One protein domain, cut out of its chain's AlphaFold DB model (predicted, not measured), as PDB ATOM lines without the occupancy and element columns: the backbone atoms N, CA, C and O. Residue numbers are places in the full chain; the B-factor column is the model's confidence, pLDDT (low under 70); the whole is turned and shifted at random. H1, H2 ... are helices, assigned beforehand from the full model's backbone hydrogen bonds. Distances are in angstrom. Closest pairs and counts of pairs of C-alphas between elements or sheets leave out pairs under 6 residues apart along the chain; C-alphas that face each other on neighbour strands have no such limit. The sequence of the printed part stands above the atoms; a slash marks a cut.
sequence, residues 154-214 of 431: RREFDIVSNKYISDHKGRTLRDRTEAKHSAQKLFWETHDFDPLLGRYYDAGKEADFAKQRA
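What this domain is: This is residues 154 to 214 of the 431 residues of an uncharacterized protein of Aureococcus anophagefferens (UniProt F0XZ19). The domain is a thin rod: one long helix, H1, makes the shaft, and each of its two ends runs into a small folded-back loop. The first loop, within residues 154 to 167, lies before H1; the second, within residues 191 to 202, leads on to the shorter helix H2 at the far end. The printed part has 61 residues with two named helices, H1 then H2, and no named strand; the class is all helix. It is extended, with a radius of gyration of the C-alphas of 20.2 A and spans of 59 by 22 by 16 A.

Where its parts are: Residues 154 to 167 have no named element. H1 follows, residues 168 to 190, from C-alpha 168 at (-13.321, -9.103, 12.730) to C-alpha 190 at (-36.257, -27.931, 25.997), 32.5 A. After residues 191 to 202 comes H2, residues 203 to 214, 16.5 A long, with C-alpha 214 at (-58.651, -30.847, 34.946).

How they stand to each other: Before H1, residues 157 to 158 pair with residues 163 to 164, antiparallel, in stretches too short to be named. Residues 173 to 187 of H1 stand free, with no C-alpha 8 or more residues away along the chain within 10 A. After H1, residues 193 to 194 pair with residues 199 to 200, antiparallel, likewise too short to be named. H1 and H2 are apart, with no C-alpha of the one within 8 A of the other. In H1 and H2 every O i to N i+4 pair is within hydrogen-bond range.

The domain as a whole: The two C-alphas farthest apart, those of Val 160 and Ala 214, are 59.5 A apart. The printed part has no cut. The link from H1 to H2, 12 residues, is long. The mean pLDDT of the printed part is 92.6, and residue 154 is under 70.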
ATOM      1  N   ARG A 154     -16.839 -10.544  -2.702       66.38
ATOM      2  CA  ARG A 154     -18.128 -10.225  -2.065       66.38
ATOM      3  C   ARG A 154     -18.380 -11.033  -0.790       66.38
ATOM      4  O   ARG A 154     -19.386 -10.802  -0.133       66.38
ATOM      5  N   ARG A 155     -17.520 -12.002  -0.453       75.38
ATOM      6  CA  ARG A 155     -17.655 -12.760   0.796       75.38
ATOM      7  C   ARG A 155     -17.149 -11.903   1.942       75.38
ATOM      8  O   ARG A 155     -16.053 -11.375   1.871       75.38
ATOM      9  N   GLU A 156     -17.939 -11.776   2.997       81.88
ATOM     10  CA  GLU A 156     -17.568 -10.960   4.160       81.88
ATOM     11  C   GLU A 156     -16.623 -11.697   5.125       81.88
ATOM     12  O   GLU A 156     -16.006 -11.077   5.994       81.88
ATOM     13  N   PHE A 157     -16.492 -13.013   4.946       86.94
ATOM     14  CA  PHE A 157     -15.695 -13.920   5.759       86.94
ATOM     15  C   PHE A 157     -14.689 -14.676   4.894       86.94
ATOM     16  O   PHE A 157     -15.054 -15.290   3.886       86.94
ATOM     17  N   ASP A 158     -13.425 -14.629   5.301       87.94
ATOM     18  CA  ASP A 158     -12.343 -15.368   4.673       87.94
ATOM     19  C   ASP A 158     -12.196 -16.739   5.339       87.94
ATOM     20  O   ASP A 158     -11.848 -16.863   6.514       87.94
ATOM     21  N   ILE A 159     -12.460 -17.779   4.552       84.50
ATOM     22  CA  ILE A 159     -12.446 -19.177   4.984       84.50
ATOM     23  C   ILE A 159     -11.013 -19.650   5.265       84.50
ATOM     24  O   ILE A 159     -10.815 -20.502   6.127       84.50
ATOM     25  N   VAL A 160     -10.011 -19.099   4.567       87.50
ATOM     26  CA  VAL A 160      -8.610 -19.525   4.716       87.50
ATOM     27  C   VAL A 160      -8.015 -18.955   5.998       87.50
ATOM     28  O   VAL A 160      -7.356 -19.673   6.745       87.50
ATOM     29  N   SER A 161      -8.270 -17.676   6.281       88.69
ATOM     30  CA  SER A 161      -7.771 -17.024   7.497       88.69
ATOM     31  C   SER A 161      -8.714 -17.118   8.701       88.69
ATOM     32  O   SER A 161      -8.313 -16.733   9.802       88.69
ATOM     33  N   ASN A 162      -9.932 -17.647   8.519       89.94
ATOM     34  CA  ASN A 162     -10.977 -17.773   9.542       89.94
ATOM     35  C   ASN A 162     -11.312 -16.422  10.215       89.94
ATOM     36  O   ASN A 162     -11.503 -16.328  11.430       89.94
ATOM     37  N   LYS A 163     -11.306 -15.344   9.420       92.31
ATOM     38  CA  LYS A 163     -11.503 -13.963   9.880       92.31
ATOM     39  C   LYS A 163     -12.492 -13.232   8.987       92.31
ATOM     40  O   LYS A 163     -12.596 -13.491   7.791       92.31
ATOM     41  N   TYR A 164     -13.194 -12.264   9.567       92.62
ATOM     42  CA  TYR A 164     -13.998 -11.342   8.772       92.62
ATOM     43  C   TYR A 164     -13.103 -10.316   8.089       92.62
ATOM     44  O   TYR A 164     -12.145  -9.823   8.688       92.62
ATOM     45  N   ILE A 165     -13.454  -9.971   6.851       89.06
ATOM     46  CA  ILE A 165     -12.705  -9.008   6.036       89.06
ATOM     47  C   ILE A 165     -12.832  -7.588   6.609       89.06
ATOM     48  O   ILE A 165     -11.886  -6.809   6.551       89.06
ATOM     49  N   SER A 166     -13.981  -7.260   7.208       87.94
ATOM     50  CA  SER A 166     -14.213  -5.989   7.905       87.94
ATOM     51  C   SER A 166     -14.598  -6.237   9.362       87.94
ATOM     52  O   SER A 166     -15.419  -7.106   9.638       87.94
ATOM     53  N   ASP A 167     -13.996  -5.482  10.288       89.25
ATOM     54  CA  ASP A 167     -14.283  -5.512  11.733       89.25
ATOM     55  C   ASP A 167     -14.412  -6.931  12.336       89.25
ATOM     56  O   ASP A 167     -15.442  -7.328  12.883       89.25
ATOM     57  N   HIS A 168     -13.342  -7.727  12.225       93.06
ATOM     58  CA  HIS A 168     -13.321  -9.103  12.730       93.06
ATOM     59  C   HIS A 168     -13.682  -9.216  14.209       93.06
ATOM     60  O   HIS A 168     -14.510 -10.049  14.568       93.06
ATOM     61  N   LYS A 169     -13.106  -8.369  15.067       94.81
ATOM     62  CA  LYS A 169     -13.341  -8.451  16.513       94.81
ATOM     63  C   LYS A 169     -14.797  -8.137  16.864       94.81
ATOM     64  O   LYS A 169     -15.392  -8.881  17.643       94.81
ATOM     65  N   GLY A 170     -15.368  -7.078  16.282       95.81
ATOM     66  CA  GLY A 170     -16.752  -6.685  16.536       95.81
ATOM     67  C   GLY A 170     -17.750  -7.732  16.052       95.81
ATOM     68  O   GLY A 170     -18.636  -8.132  16.806       95.81
ATOM     69  N   ARG A 171     -17.572  -8.245  14.829       92.69
ATOM     70  CA  ARG A 171     -18.453  -9.274  14.256       92.69
ATOM     71  C   ARG A 171     -18.370 -10.601  15.000       92.69
ATOM     72  O   ARG A 171     -19.397 -11.125  15.401       92.69
ATOM     73  N   THR A 172     -17.165 -11.086  15.304       94.75
ATOM     74  CA  THR A 172     -17.001 -12.326  16.075       94.75
ATOM     75  C   THR A 172     -17.634 -12.232  17.464       94.75
ATOM     76  O   THR A 172     -18.148 -13.229  17.971       94.75
ATOM     77  N   LEU A 173     -17.626 -11.053  18.096       96.62
ATOM     78  CA  LEU A 173     -18.334 -10.850  19.357       96.62
ATOM     79  C   LEU A 173     -19.855 -10.913  19.164       96.62
ATOM     80  O   LEU A 173     -20.509 -11.608  19.938       96.62
ATOM     81  N   ARG A 174     -20.401 -10.263  18.126       95.31
ATOM     82  CA  ARG A 174     -21.836 -10.326  17.793       95.31
ATOM     83  C   ARG A 174     -22.292 -11.755  17.522       95.31
ATOM     84  O   ARG A 174     -23.210 -12.217  18.193       95.31
ATOM     85  N   ASP A 175     -21.580 -12.495  16.677       94.69
ATOM     86  CA  ASP A 175     -21.924 -13.889  16.375       94.69
ATOM     87  C   ASP A 175     -21.888 -14.761  17.630       94.69
ATOM     88  O   ASP A 175     -22.752 -15.609  17.831       94.69
ATOM     89  N   ARG A 176     -20.908 -14.548  18.520       96.12
ATOM     90  CA  ARG A 176     -20.844 -15.262  19.804       96.12
ATOM     91  C   ARG A 176     -22.013 -14.903  20.711       96.12
ATOM     92  O   ARG A 176     -22.542 -15.790  21.377       96.12
ATOM     93  N   THR A 177     -22.417 -13.634  20.759       97.06
ATOM     94  CA  THR A 177     -23.589 -13.216  21.539       97.06
ATOM     95  C   THR A 177     -24.885 -13.774  20.959       97.06
ATOM     96  O   THR A 177     -25.718 -14.260  21.719       97.06
ATOM     97  N   GLU A 178     -25.024 -13.803  19.634       97.00
ATOM     98  CA  GLU A 178     -26.174 -14.380  18.935       97.00
ATOM     99  C   GLU A 178     -26.230 -15.899  19.108       97.00
ATOM    100  O   GLU A 178     -27.286 -16.439  19.430       97.00
ATOM    101  N   ALA A 179     -25.095 -16.589  18.982       96.62
ATOM    102  CA  ALA A 179     -24.981 -18.023  19.232       96.62
ATOM    103  C   ALA A 179     -25.298 -18.371  20.692       96.62
ATOM    104  O   ALA A 179     -25.994 -19.345  20.967       96.62
ATOM    105  N   LYS A 180     -24.835 -17.554  21.646       97.31
ATOM    106  CA  LYS A 180     -25.192 -17.715  23.060       97.31
ATOM    107  C   LYS A 180     -26.690 -17.507  23.278       97.31
ATOM    108  O   LYS A 180     -27.307 -18.285  23.997       97.31
ATOM    109  N   HIS A 181     -27.274 -16.482  22.662       97.19
ATOM    110  CA  HIS A 181     -28.697 -16.182  22.778       97.19
ATOM    111  C   HIS A 181     -29.574 -17.278  22.152       97.19
ATOM    112  O   HIS A 181     -30.548 -17.712  22.764       97.19
ATOM    113  N   SER A 182     -29.213 -17.785  20.969       95.94
ATOM    114  CA  SER A 182     -29.931 -18.888  20.323       95.94
ATOM    115  C   SER A 182     -29.810 -20.187  21.119       95.94
ATOM    116  O   SER A 182     -30.816 -20.862  21.329       95.94
ATOM    117  N   ALA A 183     -28.624 -20.491  21.657       96.00
ATOM    118  CA  ALA A 183     -28.423 -21.623  22.557       96.00
ATOM    119  C   ALA A 183     -29.250 -21.485  23.844       96.00
ATOM    120  O   ALA A 183     -29.879 -22.448  24.272       96.00
ATOM    121  N   GLN A 184     -29.307 -20.287  24.435       95.12
ATOM    122  CA  GLN A 184     -30.140 -20.012  25.605       95.12
ATOM    123  C   GLN A 184     -31.627 -20.214  25.293       95.12
ATOM    124  O   GLN A 184     -32.334 -20.835  26.081       95.12
ATOM    125  N   LYS A 185     -32.101 -19.736  24.139       93.81
ATOM    126  CA  LYS A 185     -33.485 -19.937  23.704       93.81
ATOM    127  C   LYS A 185     -33.818 -21.425  23.562       93.81
ATOM    128  O   LYS A 185     -34.788 -21.877  24.159       93.81
ATOM    129  N   LEU A 186     -32.979 -22.190  22.860       95.44
ATOM    130  CA  LEU A 186     -33.152 -23.640  22.697       95.44
ATOM    131  C   LEU A 186     -33.114 -24.389  24.035       95.44
ATOM    132  O   LEU A 186     -33.878 -25.331  24.248       95.44
ATOM    133  N   PHE A 187     -32.240 -23.964  24.950       94.44
ATOM    134  CA  PHE A 187     -32.168 -24.535  26.290       94.44
ATOM    135  C   PHE A 187     -33.497 -24.358  27.027       94.44
ATOM    136  O   PHE A 187     -34.064 -25.341  27.490       94.44
ATOM    137  N   TRP A 188     -34.046 -23.142  27.064       89.06
ATOM    138  CA  TRP A 188     -35.324 -22.878  27.734       89.06
ATOM    139  C   TRP A 188     -36.536 -23.474  27.017       89.06
ATOM    140  O   TRP A 188     -37.531 -23.769  27.667       89.06
ATOM    141  N   GLU A 189     -36.469 -23.688  25.704       89.44
ATOM    142  CA  GLU A 189     -37.502 -24.424  24.965       89.44
ATOM    143  C   GLU A 189     -37.535 -25.913  25.336       89.44
ATOM    144  O   GLU A 189     -38.601 -26.521  25.326       89.44
ATOM    145  N   THR A 190     -36.382 -26.501  25.664       90.44
ATOM    146  CA  THR A 190     -36.257 -27.931  25.997       90.44
ATOM    147  C   THR A 190     -36.318 -28.216  27.500       90.44
ATOM    148  O   THR A 190     -36.685 -29.321  27.891       90.44
ATOM    149  N   HIS A 191     -35.985 -27.230  28.337       91.06
ATOM    150  CA  HIS A 191     -35.894 -27.338  29.797       91.06
ATOM    151  C   HIS A 191     -36.886 -26.389  30.487       91.06
ATOM    152  O   HIS A 191     -36.523 -25.646  31.399       91.06
ATOM    153  N   ASP A 192     -38.146 -26.382  30.045       93.44
ATOM    154  CA  ASP A 192     -39.204 -25.574  30.667       93.44
ATOM    155  C   ASP A 192     -39.913 -26.272  31.843       93.44
ATOM    156  O   ASP A 192     -40.685 -25.633  32.566       93.44
ATOM    157  N   PHE A 193     -39.611 -27.552  32.068       94.56
ATOM    158  CA  PHE A 193     -40.209 -28.401  33.093       94.56
ATOM    159  C   PHE A 193     -39.185 -28.846  34.142       94.56
ATOM    160  O   PHE A 193     -38.093 -29.307  33.801       94.56
ATOM    161  N   ASP A 194     -39.564 -28.757  35.417       94.00
ATOM    162  CA  ASP A 194     -38.804 -29.292  36.541       94.00
ATOM    163  C   ASP A 194     -39.288 -30.718  36.869       94.00
ATOM    164  O   ASP A 194     -40.394 -30.890  37.395       94.00
ATOM    165  N   PRO A 195     -38.482 -31.761  36.597       93.31
ATOM    166  CA  PRO A 195     -38.869 -33.138  36.874       93.31
ATOM    167  C   PRO A 195     -38.883 -33.489  38.368       93.31
ATOM    168  O   PRO A 195     -39.547 -34.455  38.738       93.31
ATOM    169  N   LEU A 196     -38.175 -32.743  39.226       94.31
ATOM    170  CA  LEU A 196     -38.134 -33.009  40.667       94.31
ATOM    171  C   LEU A 196     -39.391 -32.481  41.356       94.31
ATOM    172  O   LEU A 196     -39.998 -33.181  42.165       94.31
ATOM    173  N   LEU A 197     -39.794 -31.256  41.013       92.25
ATOM    174  CA  LEU A 197     -41.025 -30.652  41.528       92.25
ATOM    175  C   LEU A 197     -42.270 -31.094  40.750       92.25
ATOM    176  O   LEU A 197     -43.389 -30.953  41.250       92.25
ATOM    177  N   GLY A 198     -42.086 -31.622  39.538       93.19
ATOM    178  CA  GLY A 198     -43.159 -32.053  38.650       93.19
ATOM    179  C   GLY A 198     -44.007 -30.895  38.121       93.19
ATOM    180  O   GLY A 198     -45.213 -31.071  37.943       93.19
ATOM    181  N   ARG A 199     -43.411 -29.710  37.932       95.06
ATOM    182  CA  ARG A 199     -44.098 -28.461  37.549       95.06
ATOM    183  C   ARG A 199     -43.298 -27.689  36.508       95.06
ATOM    184  O   ARG A 199     -42.079 -27.824  36.430       95.06
ATOM    185  N   TYR A 200     -43.977 -26.854  35.730       96.00
ATOM    186  CA  TYR A 200     -43.299 -25.907  34.846       96.00
ATOM    187  C   TYR A 200     -42.668 -24.759  35.644       96.00
ATOM    188  O   TYR A 200     -43.233 -24.301  36.639       96.00
ATOM    189  N   TYR A 201     -41.511 -24.264  35.190       93.31
ATOM    190  CA  TYR A 201     -40.861 -23.098  35.814       93.31
ATOM    191  C   TYR A 201     -41.690 -21.816  35.649       93.31
ATOM    192  O   TYR A 201     -41.658 -20.933  36.505       93.31
ATOM    193  N   ASP A 202     -42.438 -21.713  34.548       93.56
ATOM    194  CA  ASP A 202     -43.339 -20.596  34.277       93.56
ATOM    195  C   ASP A 202     -44.719 -20.838  34.910       93.56
ATOM    196  O   ASP A 202     -45.454 -21.755  34.528       93.56
ATOM    197  N   ALA A 203     -45.095 -19.961  35.843       93.94
ATOM    198  CA  ALA A 203     -46.372 -20.010  36.547       93.94
ATOM    199  C   ALA A 203     -47.588 -19.881  35.609       93.94
ATOM    200  O   ALA A 203     -48.643 -20.456  35.891       93.94
ATOM    201  N   GLY A 204     -47.460 -19.156  34.491       96.06
ATOM    202  CA  GLY A 204     -48.536 -19.017  33.508       96.06
ATOM    203  C   GLY A 204     -48.819 -20.335  32.788       96.06
ATOM    204  O   GLY A 204     -49.963 -20.797  32.752       96.06
ATOM    205  N   LYS A 205     -47.759 -20.982  32.286       93.69
ATOM    206  CA  LYS A 205     -47.842 -22.310  31.659       93.69
ATOM    207  C   LYS A 205     -48.371 -23.369  32.623       93.69
ATOM    208  O   LYS A 205     -49.214 -24.169  32.226       93.69
ATOM    209  N   GLU A 206     -47.932 -23.351  33.881       95.00
ATOM    210  CA  GLU A 206     -48.409 -24.289  34.905       95.00
ATOM    211  C   GLU A 206     -49.916 -24.137  35.154       95.00
ATOM    212  O   GLU A 206     -50.649 -25.128  35.194       95.00
ATOM    213  N   ALA A 207     -50.416 -22.901  35.250       96.31
ATOM    214  CA  ALA A 207     -51.844 -22.651  35.423       96.31
ATOM    215  C   ALA A 207     -52.670 -23.164  34.232       96.31
ATOM    216  O   ALA A 207     -53.759 -23.716  34.417       96.31
ATOM    217  N   ASP A 208     -52.169 -23.009  33.008       96.12
ATOM    218  CA  ASP A 208     -52.842 -23.514  31.811       96.12
ATOM    219  C   ASP A 208     -52.776 -25.040  31.709       96.12
ATOM    220  O   ASP A 208     -53.786 -25.672  31.382       96.12
ATOM    221  N   PHE A 209     -51.648 -25.650  32.075       95.56
ATOM    222  CA  PHE A 209     -51.519 -27.100  32.185       95.56
ATOM    223  C   PHE A 209     -52.494 -27.674  33.218       95.56
ATOM    224  O   PHE A 209     -53.195 -28.644  32.928       95.56
ATOM    225  N   ALA A 210     -52.621 -27.045  34.390       95.12
ATOM    226  CA  ALA A 210     -53.557 -27.466  35.428       95.12
ATOM    227  C   ALA A 210     -55.017 -27.418  34.941       95.12
ATOM    228  O   ALA A 210     -55.764 -28.382  35.133       95.12
ATOM    229  N   LYS A 211     -55.417 -26.347  34.237       96.75
ATOM    230  CA  LYS A 211     -56.752 -26.248  33.612       96.75
ATOM    231  C   LYS A 211     -56.969 -27.354  32.580       96.75
ATOM    232  O   LYS A 211     -58.001 -28.022  32.604       96.75
ATOM    233  N   GLN A 212     -56.003 -27.568  31.685       96.38
ATOM    234  CA  GLN A 212     -56.092 -28.611  30.661       96.38
ATOM    235  C   GLN A 212     -56.181 -30.000  31.286       96.38
ATOM    236  O   GLN A 212     -57.012 -30.807  30.875       96.38
ATOM    237  N   ARG A 213     -55.382 -30.275  32.318       95.00
ATOM    238  CA  ARG A 213     -55.401 -31.549  33.032       95.00
ATOM    239  C   ARG A 213     -56.723 -31.780  33.754       95.00
ATOM    240  O   ARG A 213     -57.227 -32.896  33.696       95.00
ATOM    241  N   ALA A 214     -57.316 -30.750  34.356       95.56
ATOM    242  CA  ALA A 214     -58.651 -30.847  34.946       95.56
ATOM    243  C   ALA A 214     -59.703 -31.228  33.886       95.56
ATOM    244  O   ALA A 214     -60.473 -32.168  34.089       95.56
TER     245      ALA A 214